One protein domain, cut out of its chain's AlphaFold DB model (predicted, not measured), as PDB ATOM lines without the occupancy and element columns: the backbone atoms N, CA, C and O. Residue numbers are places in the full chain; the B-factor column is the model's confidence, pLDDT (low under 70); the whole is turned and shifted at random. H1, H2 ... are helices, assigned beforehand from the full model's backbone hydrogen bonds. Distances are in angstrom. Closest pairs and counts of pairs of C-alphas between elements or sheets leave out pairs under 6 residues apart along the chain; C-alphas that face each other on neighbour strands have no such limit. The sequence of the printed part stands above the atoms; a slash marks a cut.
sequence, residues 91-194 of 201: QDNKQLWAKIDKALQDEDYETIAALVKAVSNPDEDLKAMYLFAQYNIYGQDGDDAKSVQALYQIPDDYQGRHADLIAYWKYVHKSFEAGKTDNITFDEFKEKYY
ATOM      1  N   GLN A  91     108.064  15.921 -11.058       61.81
ATOM      2  CA  GLN A  91     108.261  14.914 -10.015       61.81
ATOM      3  C   GLN A  91     107.670  15.327  -8.656       61.81
ATOM      4  O   GLN A  91     107.093  14.485  -7.962       61.81
ATOM      5  N   ASP A  92     107.778  16.599  -8.281       76.06
ATOM      6  CA  ASP A  92     107.192  17.130  -7.047       76.06
ATOM      7  C   ASP A  92     105.661  17.139  -7.128       76.06
ATOM      8  O   ASP A  92     104.986  16.795  -6.158       76.06
ATOM      9  N   ASN A  93     105.107  17.434  -8.311       85.94
ATOM     10  CA  ASN A  93     103.664  17.372  -8.543       85.94
ATOM     11  C   ASN A  93     103.126  15.939  -8.382       85.94
ATOM     12  O   ASN A  93     102.116  15.715  -7.720       85.94
ATOM     13  N   LYS A  94     103.838  14.932  -8.909       90.44
ATOM     14  CA  LYS A  94     103.446  13.520  -8.755       90.44
ATOM     15  C   LYS A  94     103.462  13.063  -7.291       90.44
ATOM     16  O   LYS A  94     102.577  12.323  -6.871       90.44
ATOM     17  N   GLN A  95     104.458  13.494  -6.515       94.31
ATOM     18  CA  GLN A  95     104.535  13.174  -5.086       94.31
ATOM     19  C   GLN A  95     103.439  13.870  -4.275       94.31
ATOM     20  O   GLN A  95     102.894  13.260  -3.357       94.31
ATOM     21  N   LEU A  96     103.117  15.123  -4.604       95.94
ATOM     22  CA  LEU A  96     102.003  15.840  -3.990       95.94
ATOM     23  C   LEU A  96     100.689  15.091  -4.224       95.94
ATOM     24  O   LEU A  96      99.993  14.776  -3.261       95.94
ATOM     25  N   TRP A  97     100.400  14.730  -5.474       96.69
ATOM     26  CA  TRP A  97      99.189  13.987  -5.815       96.69
ATOM     27  C   TRP A  97      99.106  12.628  -5.126       96.69
ATOM     28  O   TRP A  97      98.056  12.295  -4.598       96.69
ATOM     29  N   ALA A  98     100.212  11.888  -5.016       97.31
ATOM     30  CA  ALA A  98     100.217  10.625  -4.277       97.31
ATOM     31  C   ALA A  98      99.848  10.798  -2.789       97.31
ATOM     32  O   ALA A  98      99.182   9.939  -2.213       97.31
ATOM     33  N   LYS A  99     100.262  11.906  -2.158       98.19
ATOM     34  CA  LYS A  99      99.876  12.225  -0.773       98.19
ATOM     35  C   LYS A  99      98.405  12.617  -0.677       98.19
ATOM     36  O   LYS A  99      97.736  12.164   0.243       98.19
ATOM     37  N   ILE A 100      97.914  13.419  -1.623       98.25
ATOM     38  CA  ILE A 100      96.498  13.803  -1.697       98.25
ATOM     39  C   ILE A 100      95.622  12.564  -1.891       98.25
ATOM     40  O   ILE A 100      94.672  12.384  -1.143       98.25
ATOM     41  N   ASP A 101      95.968  11.682  -2.829       98.06
ATOM     42  CA  ASP A 101      95.208  10.460  -3.112       98.06
ATOM     43  C   ASP A 101      95.192   9.523  -1.892       98.06
ATOM     44  O   ASP A 101      94.163   8.924  -1.582       98.06
ATOM     45  N   LYS A 102      96.305   9.437  -1.149       98.31
ATOM     46  CA  LYS A 102      96.353   8.667   0.102       98.31
ATOM     47  C   LYS A 102      95.477   9.278   1.194       98.31
ATOM     48  O   LYS A 102      94.737   8.545   1.837       98.31
ATOM     49  N   ALA A 103      95.556  10.592   1.395       98.44
ATOM     50  CA  ALA A 103      94.727  11.289   2.373       98.44
ATOM     51  C   ALA A 103      93.236  11.188   2.014       98.44
ATOM     52  O   ALA A 103      92.410  10.969   2.890       98.44
ATOM     53  N   LEU A 104      92.898  11.243   0.723       98.00
ATOM     54  CA  LEU A 104      91.539  11.037   0.226       98.00
ATOM     55  C   LEU A 104      91.034   9.621   0.522       98.00
ATOM     56  O   LEU A 104      89.906   9.462   0.970       98.00
ATOM     57  N   GLN A 105      91.871   8.603   0.312       97.44
ATOM     58  CA  GLN A 105      91.545   7.217   0.661       97.44
ATOM     59  C   GLN A 105      91.318   7.024   2.170       97.44
ATOM     60  O   GLN A 105      90.509   6.184   2.559       97.44
ATOM     61  N   ASP A 106      92.038   7.777   3.001       97.94
ATOM     62  CA  ASP A 106      91.917   7.739   4.461       97.94
ATOM     63  C   ASP A 106      90.825   8.678   5.002       97.94
ATOM     64  O   ASP A 106      90.648   8.753   6.216       97.94
ATOM     65  N   GLU A 107      90.123   9.404   4.124       97.38
ATOM     66  CA  GLU A 107      89.146  10.445   4.475       97.38
ATOM     67  C   GLU A 107      89.736  11.569   5.360       97.38
ATOM     68  O   GLU A 107      89.025  12.250   6.102       97.38
ATOM     69  N   ASP A 108      91.048  11.802   5.260       98.44
ATOM     70  CA  ASP A 108      91.778  12.855   5.971       98.44
ATOM     71  C   ASP A 108      91.781  14.161   5.158       98.44
ATOM     72  O   ASP A 108      92.753  14.545   4.493       98.44
ATOM     73  N   TYR A 109      90.640  14.845   5.189       98.38
ATOM     74  CA  TYR A 109      90.419  16.078   4.435       98.38
ATOM     75  C   TYR A 109      91.233  17.267   4.965       98.38
ATOM     76  O   TYR A 109      91.631  18.128   4.178       98.38
ATOM     77  N   GLU A 110      91.548  17.292   6.262       98.38
ATOM     78  CA  GLU A 110      92.412  18.312   6.870       98.38
ATOM     79  C   GLU A 110      93.821  18.267   6.269       98.38
ATOM     80  O   GLU A 110      94.376  19.295   5.860       98.38
ATOM     81  N   THR A 111      94.381  17.064   6.114       98.56
ATOM     82  CA  THR A 111      95.672  16.886   5.443       98.56
ATOM     83  C   THR A 111      95.616  17.328   3.978       98.56
ATOM     84  O   THR A 111      96.540  18.005   3.519       98.56
ATOM     85  N   ILE A 112      94.545  17.019   3.235       98.50
ATOM     86  CA  ILE A 112      94.377  17.499   1.847       98.50
ATOM     87  C   ILE A 112      94.378  19.031   1.810       98.50
ATOM     88  O   ILE A 112      95.129  19.632   1.034       98.50
ATOM     89  N   ALA A 113      93.580  19.670   2.669       98.31
ATOM     90  CA  ALA A 113      93.473  21.122   2.732       98.31
ATOM     91  C   ALA A 113      94.829  21.776   3.047       98.31
ATOM     92  O   ALA A 113      95.227  22.739   2.381       98.31
ATOM     93  N   ALA A 114      95.575  21.224   4.007       98.44
ATOM     94  CA  ALA A 114      96.907  21.694   4.376       98.44
ATOM     95  C   ALA A 114      97.927  21.540   3.234       98.44
ATOM     96  O   ALA A 114      98.685  22.474   2.956       98.44
ATOM     97  N   LEU A 115      97.927  20.392   2.545       98.00
ATOM     98  CA  LEU A 115      98.818  20.122   1.413       98.00
ATOM     99  C   LEU A 115      98.587  21.104   0.263       98.00
ATOM    100  O   LEU A 115      99.553  21.664  -0.256       98.00
ATOM    101  N   VAL A 116      97.330  21.346  -0.120       97.31
ATOM    102  CA  VAL A 116      97.018  22.274  -1.219       97.31
ATOM    103  C   VAL A 116      97.320  23.720  -0.830       97.31
ATOM    104  O   VAL A 116      97.896  24.458  -1.627       97.31
ATOM    105  N   LYS A 117      96.998  24.135   0.401       96.19
ATOM    106  CA  LYS A 117      97.246  25.506   0.880       96.19
ATOM    107  C   LYS A 117      98.733  25.874   0.911       96.19
ATOM    108  O   LYS A 117      99.074  27.050   0.808       96.19
ATOM    109  N   ALA A 118      99.618  24.884   1.036       95.81
ATOM    110  CA  ALA A 118     101.064  25.082   0.953       95.81
ATOM    111  C   ALA A 118     101.565  25.368  -0.480       95.81
ATOM    112  O   ALA A 118     102.695  25.828  -0.655       95.81
ATOM    113  N   VAL A 119     100.749  25.122  -1.509       94.81
ATOM    114  CA  VAL A 119     101.086  25.399  -2.910       94.81
ATOM    115  C   VAL A 119     100.776  26.860  -3.228       94.81
ATOM    116  O   VAL A 119      99.634  27.295  -3.143       94.81
ATOM    117  N   SER A 120     101.782  27.638  -3.638       92.31
ATOM    118  CA  SER A 120     101.606  29.082  -3.876       92.31
ATOM    119  C   SER A 120     100.685  29.413  -5.056       92.31
ATOM    120  O   SER A 120     100.019  30.441  -5.035       92.31
ATOM    121  N   ASN A 121     100.655  28.560  -6.083       91.44
ATOM    122  CA  ASN A 121      99.829  28.728  -7.280       91.44
ATOM    123  C   ASN A 121      99.174  27.384  -7.641       91.44
ATOM    124  O   ASN A 121      99.673  26.700  -8.536       91.44
ATOM    125  N   PRO A 122      98.113  26.964  -6.926       93.75
ATOM    126  CA  PRO A 122      97.448  25.701  -7.214       93.75
ATOM    127  C   PRO A 122      96.773  25.760  -8.590       93.75
ATOM    128  O   PRO A 122      96.177  26.778  -8.967       93.75
ATOM    129  N   ASP A 123      96.883  24.667  -9.341       94.25
ATOM    130  CA  ASP A 123      96.143  24.474 -10.585       94.25
ATOM    131  C   ASP A 123      94.651  24.211 -10.308       94.25
ATOM    132  O   ASP A 123      94.177  24.302  -9.172       94.25
ATOM    133  N   GLU A 124      93.877  23.986 -11.368       95.75
ATOM    134  CA  GLU A 124      92.435  23.756 -11.260       95.75
ATOM    135  C   GLU A 124      92.106  22.497 -10.451       95.75
ATOM    136  O   GLU A 124      91.257  22.560  -9.563       95.75
ATOM    137  N   ASP A 125      92.832  21.401 -10.677       96.56
ATOM    138  CA  ASP A 125      92.629  20.135  -9.970       96.56
ATOM    139  C   ASP A 125      92.921  20.277  -8.471       96.56
ATOM    140  O   ASP A 125      92.146  19.822  -7.625       96.56
ATOM    141  N   LEU A 126      94.015  20.955  -8.110       97.50
ATOM    142  CA  LEU A 126      94.348  21.229  -6.714       97.50
ATOM    143  C   LEU A 126      93.292  22.126  -6.057       97.50
ATOM    144  O   LEU A 126      92.883  21.857  -4.927       97.50
ATOM    145  N   LYS A 127      92.802  23.159  -6.754       98.19
ATOM    146  CA  LYS A 127      91.704  24.004  -6.248       98.19
ATOM    147  C   LYS A 127      90.420  23.205  -6.045       98.19
ATOM    148  O   LYS A 127      89.775  23.371  -5.011       98.19
ATOM    149  N   ALA A 128      90.065  22.334  -6.989       98.38
ATOM    150  CA  ALA A 128      88.895  21.471  -6.881       98.38
ATOM    151  C   ALA A 128      89.014  20.533  -5.673       98.38
ATOM    152  O   ALA A 128      88.080  20.436  -4.880       98.38
ATOM    153  N   MET A 129      90.184  19.926  -5.457       98.38
ATOM    154  CA  MET A 129      90.421  19.076  -4.287       98.38
ATOM    155  C   MET A 129      90.430  19.838  -2.966       98.38
ATOM    156  O   MET A 129      89.940  19.313  -1.969       98.38
ATOM    157  N   TYR A 130      90.927  21.075  -2.941       98.56
ATOM    158  CA  TYR A 130      90.813  21.932  -1.763       98.56
ATOM    159  C   TYR A 130      89.346  22.217  -1.425       98.56
ATOM    160  O   TYR A 130      88.931  22.035  -0.285       98.56
ATOM    161  N   LEU A 131      88.537  22.604  -2.414       98.81
ATOM    162  CA  LEU A 131      87.105  22.847  -2.225       98.81
ATOM    163  C   LEU A 131      86.355  21.579  -1.802       98.81
ATOM    164  O   LEU A 131      85.499  21.639  -0.921       98.81
ATOM    165  N   PHE A 132      86.710  20.427  -2.370       98.62
ATOM    166  CA  PHE A 132      86.146  19.140  -1.979       98.62
ATOM    167  C   PHE A 132      86.535  18.741  -0.545       98.62
ATOM    168  O   PHE A 132      85.709  18.213   0.200       98.62
ATOM    169  N   ALA A 133      87.762  19.037  -0.113       98.62
ATOM    170  CA  ALA A 133      88.172  18.857   1.277       98.62
ATOM    171  C   ALA A 133      87.381  19.780   2.217       98.62
ATOM    172  O   ALA A 133      86.817  19.303   3.198       98.62
ATOM    173  N   GLN A 134      87.247  21.067   1.879       98.75
ATOM    174  CA  GLN A 134      86.442  22.018   2.656       98.75
ATOM    175  C   GLN A 134      84.972  21.589   2.756       98.75
ATOM    176  O   GLN A 134      84.378  21.728   3.821       98.75
ATOM    177  N   TYR A 135      84.393  21.041   1.682       98.56
ATOM    178  CA  TYR A 135      83.050  20.455   1.703       98.56
ATOM    179  C   TYR A 135      82.917  19.406   2.818       98.56
ATOM    180  O   TYR A 135      82.005  19.498   3.639       98.56
ATOM    181  N   ASN A 136      83.852  18.459   2.898       98.31
ATOM    182  CA  ASN A 136      83.802  17.407   3.909       98.31
ATOM    183  C   ASN A 136      84.111  17.927   5.322       98.31
ATOM    184  O   ASN A 136      83.409  17.547   6.253       98.31
ATOM    185  N   ILE A 137      85.089  18.824   5.485       98.44
ATOM    186  CA  ILE A 137      85.431  19.424   6.789       98.44
ATOM    187  C   ILE A 137      84.228  20.179   7.361       98.44
ATOM    188  O   ILE A 137      83.781  19.890   8.467       98.44
ATOM    189  N   TYR A 138      83.629  21.089   6.584       98.38
ATOM    190  CA  TYR A 138      82.451  21.828   7.043       98.38
ATOM    191  C   TYR A 138      81.263  20.909   7.336       98.38
ATOM    192  O   TYR A 138      80.521  21.167   8.280       98.38
ATOM    193  N   GLY A 139      81.093  19.829   6.567       95.94
ATOM    194  CA  GLY A 139      80.056  18.830   6.832       95.94
ATOM    195  C   GLY A 139      80.288  18.075   8.146       95.94
ATOM    196  O   GLY A 139      79.345  17.853   8.900       95.94
ATOM    197  N   GLN A 140      81.539  17.730   8.461       94.69
ATOM    198  CA  GLN A 140      81.913  17.104   9.737       94.69
ATOM    199  C   GLN A 140      81.712  18.051  10.932       94.69
ATOM    200  O   GLN A 140      81.309  17.601  12.004       94.69
ATOM    201  N   ASP A 141      81.914  19.354  10.729       95.75
ATOM    202  CA  ASP A 141      81.666  20.403  11.727       95.75
ATOM    203  C   ASP A 141      80.174  20.773  11.880       95.75
ATOM    204  O   ASP A 141      79.812  21.538  12.779       95.75
ATOM    205  N   GLY A 142      79.294  20.250  11.016       94.81
ATOM    206  CA  GLY A 142      77.857  20.548  11.002       94.81
ATOM    207  C   GLY A 142      77.485  21.896  10.367       94.81
ATOM    208  O   GLY A 142      76.371  22.385  10.564       94.81
ATOM    209  N   ASP A 143      78.396  22.519   9.615       97.44
ATOM    210  CA  ASP A 143      78.135  23.731   8.831       97.44
ATOM    211  C   ASP A 143      77.729  23.361   7.395       97.44
ATOM    212  O   ASP A 143      78.466  23.566   6.423       97.44
ATOM    213  N   ASP A 144      76.526  22.796   7.262       94.25
ATOM    214  CA  ASP A 144      75.983  22.297   5.991       94.25
ATOM    215  C   ASP A 144      75.956  23.379   4.902       94.25
ATOM    216  O   ASP A 144      76.237  23.113   3.732       94.25
ATOM    217  N   ALA A 145      75.669  24.629   5.281       96.19
ATOM    218  CA  ALA A 145      75.619  25.747   4.346       96.19
ATOM    219  C   ALA A 145      76.992  26.010   3.714       96.19
ATOM    220  O   ALA A 145      77.095  26.109   2.487       96.19
ATOM    221  N   LYS A 146      78.058  26.086   4.524       97.94
ATOM    222  CA  LYS A 146      79.419  26.256   3.996       97.94
ATOM    223  C   LYS A 146      79.917  25.018   3.272       97.94
ATOM    224  O   LYS A 146      80.619  25.155   2.270       97.94
ATOM    225  N   SER A 147      79.552  23.835   3.757       97.94
ATOM    226  CA  SER A 147      79.869  22.566   3.111       97.94
ATOM    227  C   SER A 147      79.372  22.576   1.667       97.94
ATOM    228  O   SER A 147      80.170  22.554   0.723       97.94
ATOM    229  N   VAL A 148      78.064  22.736   1.477       96.88
ATOM    230  CA  VAL A 148      77.431  22.754   0.156       96.88
ATOM    231  C   VAL A 148      77.964  23.909  -0.698       96.88
ATOM    232  O   VAL A 148      78.279  23.715  -1.874       96.88
ATOM    233  N   GLN A 149      78.169  25.095  -0.113       98.00
ATOM    234  CA  GLN A 149      78.779  26.226  -0.817       98.00
ATOM    235  C   GLN A 149      80.187  25.902  -1.346       98.00
ATOM    236  O   GLN A 149      80.536  26.337  -2.444       98.00
ATOM    237  N   ALA A 150      81.014  25.168  -0.597       98.31
ATOM    238  CA  ALA A 150      82.342  24.761  -1.049       98.31
ATOM    239  C   ALA A 150      82.256  23.774  -2.223       98.31
ATOM    240  O   ALA A 150      82.939  23.959  -3.231       98.31
ATOM    241  N   LEU A 151      81.360  22.785  -2.144       98.31
ATOM    242  CA  LEU A 151      81.161  21.805  -3.215       98.31
ATOM    243  C   LEU A 151      80.713  22.459  -4.533       98.31
ATOM    244  O   LEU A 151      81.211  22.104  -5.603       98.31
ATOM    245  N   TYR A 152      79.803  23.434  -4.470       97.69
ATOM    246  CA  TYR A 152      79.279  24.129  -5.653       97.69
ATOM    247  C   TYR A 152      80.151  25.282  -6.163       97.69
ATOM    248  O   TYR A 152      79.871  25.823  -7.230       97.69
ATOM    249  N   GLN A 153      81.230  25.636  -5.460       98.31
ATOM    250  CA  GLN A 153      82.274  26.494  -6.029       98.31
ATOM    251  C   GLN A 153      83.121  25.767  -7.076       98.31
ATOM    252  O   GLN A 153      83.734  26.420  -7.922       98.31
ATOM    253  N   ILE A 154      83.155  24.432  -7.051       98.06
ATOM    254  CA  ILE A 154      83.741  23.652  -8.143       98.06
ATOM    255  C   ILE A 154      82.797  23.777  -9.351       98.06
ATOM    256  O   ILE A 154      81.593  23.593  -9.164       98.06
ATOM    257  N   PRO A 155      83.270  24.066 -10.576       96.25
ATOM    258  CA  PRO A 155      82.403  24.159 -11.753       96.25
ATOM    259  C   PRO A 155      81.606  22.871 -12.026       96.25
ATOM    260  O   PRO A 155      82.029  21.768 -11.674       96.25
ATOM    261  N   ASP A 156      80.419  22.994 -12.624       92.31
ATOM    262  CA  ASP A 156      79.586  21.834 -12.997       92.31
ATOM    263  C   ASP A 156      80.151  21.062 -14.203       92.31
ATOM    264  O   ASP A 156      79.841  19.884 -14.372       92.31
ATOM    265  N   ASP A 157      81.002  21.697 -15.008       92.06
ATOM    266  CA  ASP A 157      81.697  21.128 -16.163       92.06
ATOM    267  C   ASP A 157      83.148  20.711 -15.867       92.06
ATOM    268  O   ASP A 157      83.888  20.398 -16.797       92.06
ATOM    269  N   TYR A 158      83.557  20.662 -14.592       94.19
ATOM    270  CA  TYR A 158      84.890  20.206 -14.190       94.19
ATOM    271  C   TYR A 158      85.174  18.780 -14.700       94.19
ATOM    272  O   TYR A 158      84.426  17.843 -14.412       94.19
ATOM    273  N   GLN A 159      86.269  18.616 -15.452       93.75
ATOM    274  CA  GLN A 159      86.697  17.332 -16.042       93.75
ATOM    275  C   GLN A 159      88.089  16.880 -15.578       93.75
ATOM    276  O   GLN A 159      88.679  15.984 -16.182       93.75
ATOM    277  N   GLY A 160      88.626  17.523 -14.541       92.44
ATOM    278  CA  GLY A 160      89.952  17.233 -14.009       92.44
ATOM    279  C   GLY A 160      90.027  15.938 -13.201       92.44
ATOM    280  O   GLY A 160      89.141  15.074 -13.236       92.44
ATOM    281  N   ARG A 161      91.103  15.789 -12.429       93.69
ATOM    282  CA  ARG A 161      91.276  14.644 -11.526       93.69
ATOM    283  C   ARG A 161      90.130  14.559 -10.505       93.69
ATOM    284  O   ARG A 161      89.703  15.573  -9.962       93.69
ATOM    285  N   HIS A 162      89.645  13.347 -10.223       95.06
ATOM    286  CA  HIS A 162      88.529  13.088  -9.288       95.06
ATOM    287  C   HIS A 162      87.201  13.774  -9.665       95.06
ATOM    288  O   HIS A 162      86.321  13.948  -8.821       95.06
ATOM    289  N   ALA A 163      87.022  14.155 -10.937       95.00
ATOM    290  CA  ALA A 163      85.771  14.739 -11.422       95.00
ATOM    291  C   ALA A 163      84.559  13.810 -11.237       95.00
ATOM    292  O   ALA A 163      83.460  14.290 -10.973       95.00
ATOM    293  N   ASP A 164      84.751  12.492 -11.310       94.25
ATOM    294  CA  ASP A 164      83.705  11.506 -11.024       94.25
ATOM    295  C   ASP A 164      83.232  11.578  -9.571       94.25
ATOM    296  O   ASP A 164      82.026  11.636  -9.325       94.25
ATOM    297  N   LEU A 165      84.165  11.636  -8.619       95.62
ATOM    298  CA  LEU A 165      83.868  11.770  -7.194       95.62
ATOM    299  C   LEU A 165      83.131  13.078  -6.889       95.62
ATOM    300  O   LEU A 165      82.109  13.073  -6.203       95.62
ATOM    301  N   ILE A 166      83.612  14.198  -7.429       97.00
ATOM    302  CA  ILE A 166      82.966  15.503  -7.242       97.00
ATOM    303  C   ILE A 166      81.558  15.501  -7.853       97.00
ATOM    304  O   ILE A 166      80.601  15.951  -7.216       97.00
ATOM    305  N   ALA A 167      81.405  14.963  -9.066       95.94
ATOM    306  CA  ALA A 167      80.111  14.869  -9.734       95.94
ATOM    307  C   ALA A 167      79.126  13.985  -8.957       95.94
ATOM    308  O   ALA A 167      77.947  14.331  -8.858       95.94
ATOM    309  N   TYR A 168      79.604  12.889  -8.366       95.62
ATOM    310  CA  TYR A 168      78.798  12.027  -7.508       95.62
ATOM    311  C   TYR A 168      78.247  12.783  -6.300       95.62
ATOM    312  O   TYR A 168      77.041  12.768  -6.066       95.62
ATOM    313  N   TRP A 169      79.094  13.502  -5.563       95.88
ATOM    314  CA  TRP A 169      78.636  14.240  -4.385       95.88
ATOM    315  C   TRP A 169      77.654  15.354  -4.739       95.88
ATOM    316  O   TRP A 169      76.634  15.514  -4.067       95.88
ATOM    317  N   LYS A 170      77.876  16.061  -5.850       95.62
ATOM    318  CA  LYS A 170      76.886  17.012  -6.377       95.62
ATOM    319  C   LYS A 170      75.569  16.326  -6.734       95.62
ATOM    320  O   LYS A 170      74.502  16.858  -6.440       95.62
ATOM    321  N   TYR A 171      75.621  15.146  -7.353       93.56
ATOM    322  CA  TYR A 171      74.426  14.368  -7.668       93.56
ATOM    323  C   TYR A 171      73.651  13.973  -6.405       93.56
ATOM    324  O   TYR A 171      72.421  14.078  -6.404       93.56
ATOM    325  N   VAL A 172      74.340  13.546  -5.343       92.25
ATOM    326  CA  VAL A 172      73.716  13.181  -4.061       92.25
ATOM    327  C   VAL A 172      72.950  14.374  -3.487       92.25
ATOM    328  O   VAL A 172      71.762  14.242  -3.194       92.25
ATOM    329  N   HIS A 173      73.573  15.556  -3.437       91.75
ATOM    330  CA  HIS A 173      72.917  16.787  -2.970       91.75
ATOM    331  C   HIS A 173      71.712  17.179  -3.828       91.75
ATOM    332  O   HIS A 173      70.612  17.328  -3.300       91.75
ATOM    333  N   LYS A 174      71.868  17.246  -5.160       91.38
ATOM    334  CA  LYS A 174      70.748  17.558  -6.075       91.38
ATOM    335  C   LYS A 174      69.602  16.550  -5.946       91.38
ATOM    336  O   LYS A 174      68.437  16.905  -6.106       91.38
ATOM    337  N   SER A 175      69.917  15.282  -5.686       89.06
ATOM    338  CA  SER A 175      68.910  14.232  -5.510       89.06
ATOM    339  C   SER A 175      68.129  14.416  -4.215       89.06
ATOM    340  O   SER A 175      66.903  14.310  -4.241       89.06
ATOM    341  N   PHE A 176      68.813  14.754  -3.121       87.12
ATOM    342  CA  PHE A 176      68.174  15.062  -1.845       87.12
ATOM    343  C   PHE A 176      67.276  16.305  -1.940       87.12
ATOM    344  O   PHE A 176      66.114  16.252  -1.540       87.12
ATOM    345  N   GLU A 177      67.759  17.388  -2.557       88.50
ATOM    346  CA  GLU A 177      66.972  18.607  -2.806       88.50
ATOM    347  C   GLU A 177      65.727  18.339  -3.668       88.50
ATOM    348  O   GLU A 177      64.671  18.936  -3.454       88.50
ATOM    349  N   ALA A 178      65.820  17.401  -4.615       89.31
ATOM    350  CA  ALA A 178      64.699  16.960  -5.443       89.31
ATOM    351  C   ALA A 178      63.742  15.981  -4.730       89.31
ATOM    352  O   ALA A 178      62.815  15.467  -5.362       89.31
ATOM    353  N   GLY A 179      63.963  15.687  -3.444       87.69
ATOM    354  CA  GLY A 179      63.142  14.771  -2.652       87.69
ATOM    355  C   GLY A 179      63.314  13.296  -3.017       87.69
ATOM    356  O   GLY A 179      62.453  12.481  -2.682       87.69
ATOM    357  N   LYS A 180      64.394  12.926  -3.717       86.06
ATOM    358  CA  LYS A 180      64.696  11.518  -4.000       86.06
ATOM    359  C   LYS A 180      65.237  10.847  -2.742       86.06
ATOM    360  O   LYS A 180      66.142  11.362  -2.094       86.06
ATOM    361  N   THR A 181      64.713   9.664  -2.445       74.62
ATOM    362  CA  THR A 181      65.123   8.845  -1.293       74.62
ATOM    363  C   THR A 181      65.959   7.630  -1.688       74.62
ATOM    364  O   THR A 181      66.466   6.923  -0.820       74.62
ATOM    365  N   ASP A 182      66.088   7.367  -2.989       77.12
ATOM    366  CA  ASP A 182      66.872   6.252  -3.505       77.12
ATOM    367  C   ASP A 182      68.364   6.583  -3.412       77.12
ATOM    368  O   ASP A 182      68.874   7.452  -4.125       77.12
ATOM    369  N   ASN A 183      69.068   5.873  -2.533       77.56
ATOM    370  CA  ASN A 183      70.518   5.951  -2.434       77.56
ATOM    371  C   ASN A 183      71.137   5.125  -3.564       77.56
ATOM    372  O   ASN A 183      70.921   3.915  -3.630       77.56
ATOM    373  N   ILE A 184      71.915   5.769  -4.434       88.50
ATOM    374  CA  ILE A 184      72.790   5.068  -5.378       88.50
ATOM    375  C   ILE A 184      74.211   5.089  -4.834       88.50
ATOM    376  O   ILE A 184      74.647   6.084  -4.258       88.50
ATOM    377  N   THR A 185      74.937   3.999  -5.027       90.94
ATOM    378  CA  THR A 185      76.365   3.942  -4.710       90.94
ATOM    379  C   THR A 185      77.191   4.737  -5.724       90.94
ATOM    380  O   THR A 185      76.726   5.062  -6.821       90.94
ATOM    381  N   PHE A 186      78.447   5.029  -5.377       91.81
ATOM    382  CA  PHE A 186      79.382   5.689  -6.287       91.81
ATOM    383  C   PHE A 186      79.582   4.908  -7.597       91.81
ATOM    384  O   PHE A 186      79.557   5.498  -8.676       91.81
ATOM    385  N   ASP A 187      79.706   3.582  -7.523       91.50
ATOM    386  CA  ASP A 187      79.884   2.737  -8.708       91.50
ATOM    387  C   ASP A 187      78.643   2.753  -9.611       91.50
ATOM    388  O   ASP A 187      78.757   2.915 -10.828       91.50
ATOM    389  N   GLU A 188      77.443   2.689  -9.028       91.06
ATOM    390  CA  GLU A 188      76.195   2.814  -9.788       91.06
ATOM    391  C   GLU A 188      76.030   4.198 -10.415       91.06
ATOM    392  O   GLU A 188      75.503   4.320 -11.525       91.06
ATOM    393  N   PHE A 189      76.469   5.250  -9.719       91.75
ATOM    394  CA  PHE A 189      76.503   6.591 -10.286       91.75
ATOM    395  C   PHE A 189      77.416   6.644 -11.509       91.75
ATOM    396  O   PHE A 189      77.019   7.178 -12.551       91.75
ATOM    397  N   LYS A 190      78.614   6.062 -11.400       90.06
ATOM    398  CA  LYS A 190      79.580   6.025 -12.497       90.06
ATOM    399  C   LYS A 190      79.032   5.298 -13.716       90.06
ATOM    400  O   LYS A 190      79.205   5.784 -14.826       90.06
ATOM    401  N   GLU A 191      78.344   4.179 -13.514       88.81
ATOM    402  CA  GLU A 191      77.749   3.400 -14.602       88.81
ATOM    403  C   GLU A 191      76.587   4.134 -15.294       88.81
ATOM    404  O   GLU A 191      76.470   4.105 -16.519       88.81
ATOM    405  N   LYS A 192      75.719   4.803 -14.524       86.00
ATOM    406  CA  LYS A 192      74.446   5.347 -15.032       86.00
ATOM    407  C   LYS A 192      74.531   6.796 -15.506       86.00
ATOM    408  O   LYS A 192      73.830   7.170 -16.448       86.00
ATOM    409  N   TYR A 193      75.330   7.625 -14.837       83.94
ATOM    410  CA  TYR A 193      75.251   9.083 -14.970       83.94
ATOM    411  C   TYR A 193      76.573   9.738 -15.351       83.94
ATOM    412  O   TYR A 193      76.558  10.772 -16.025       83.94
ATOM    413  N   TYR A 194      77.708   9.162 -14.955       83.12
ATOM    414  CA  TYR A 194      78.999   9.762 -15.258       83.12
ATOM    415  C   TYR A 194      79.457   9.422 -16.677       83.12
ATOM    416  O   TYR A 194      79.640   8.261 -17.041       83.12
TER     417      TYR A 194
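AT A GLANCE: This is residues 91 to 194 of the 201 residues of an uncharacterized protein of Paenibacillus stellifer (UniProt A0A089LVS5). Look first at H3, the longest helix, which lies in the middle with H2 along one side of it and H4 along the other; H1 packs on H2, and these four helices run back and forth along the chain. H5 slants away from the H3 and H4 part, and H6 sits across H5 at nearly a right angle. The printed part has 104 residues with six named helices, H1 to H6 in order along the chain, and no named strand; the class is all helix. The whole is compact, with a radius of gyration of the C-alphas of 14.0 A and spans of 43 by 30 by 24 A.

IN THESE COORDINATES: Find C-alpha 124 at (92.435, 23.756, -11.260); from there H3, residues 124 to 140, runs 24.4 A to C-alpha 140 at (81.913, 17.104, 9.737). Before it look for H2, residues 109 to 117, and for H1, residues 91 to 105, which begins at C-alpha 91 at (108.261, 14.914, -10.015) and is 21.3 A long. After H3 come H4, residues 144 to 153, and H5, residues 163 to 177, 21.0 A long. H6, residues 186 to 192, ends at C-alpha 192 at (74.446, 5.347, -15.032).

HOW THE PARTS SIT: Begin at Tyr 135 of H3 and Ser 147 of H4, the closest C-alphas of these two touching helices, 4.1 A apart; they form a helical hairpin at a shallow tilt of 10 degrees, opposite ways. H2 and H3 touch, closest at the C-alphas of Tyr 109 and Ala 133, 4.8 A; this hairpin has a steep tilt of 36 degrees, only just past shallow. H1 and H2 touch and form a third hairpin at a shallow tilt of 21 degrees; their closest C-alphas, of Ile 100 and Ile 112, are 5.5 A apart. H1 and H3 are near each other. H5 is close to H3 but not clearly touching, with the C-alphas of Phe 132 and Ile 166 closest at 7.1 A. H4 and H5 only just touch, with 3 pairs of C-alphas within 8 A, the closest Leu 151 and Lys 170 at 7.2 A; their tilt is steep, 47 degrees. H6 touches residues 164 to 168 of H5 alone and is about perpendicular to it, at 87 degrees; the C-alphas of Tyr 168 and Phe 186 are closest, 6.5 A. The helix packing is part aligned, part crossed: of these five touching pairs, 2 are at a shallow tilt. H1 and H6 are apart. In H1, H2, H3, H4, H5 and H6 every O i to N i+4 pair is within hydrogen-bond range.

THE WHOLE: Look to Gln 91 and Gly 179 for the two C-alphas farthest apart, 45.7 A. The printed part has no cut. The links H1 to H2 and H3 to H4 are tight, the other three are short, and no link is long. The mean pLDDT of the printed part is 93.9, and residue 91 is the one printed residue under 70 in this model.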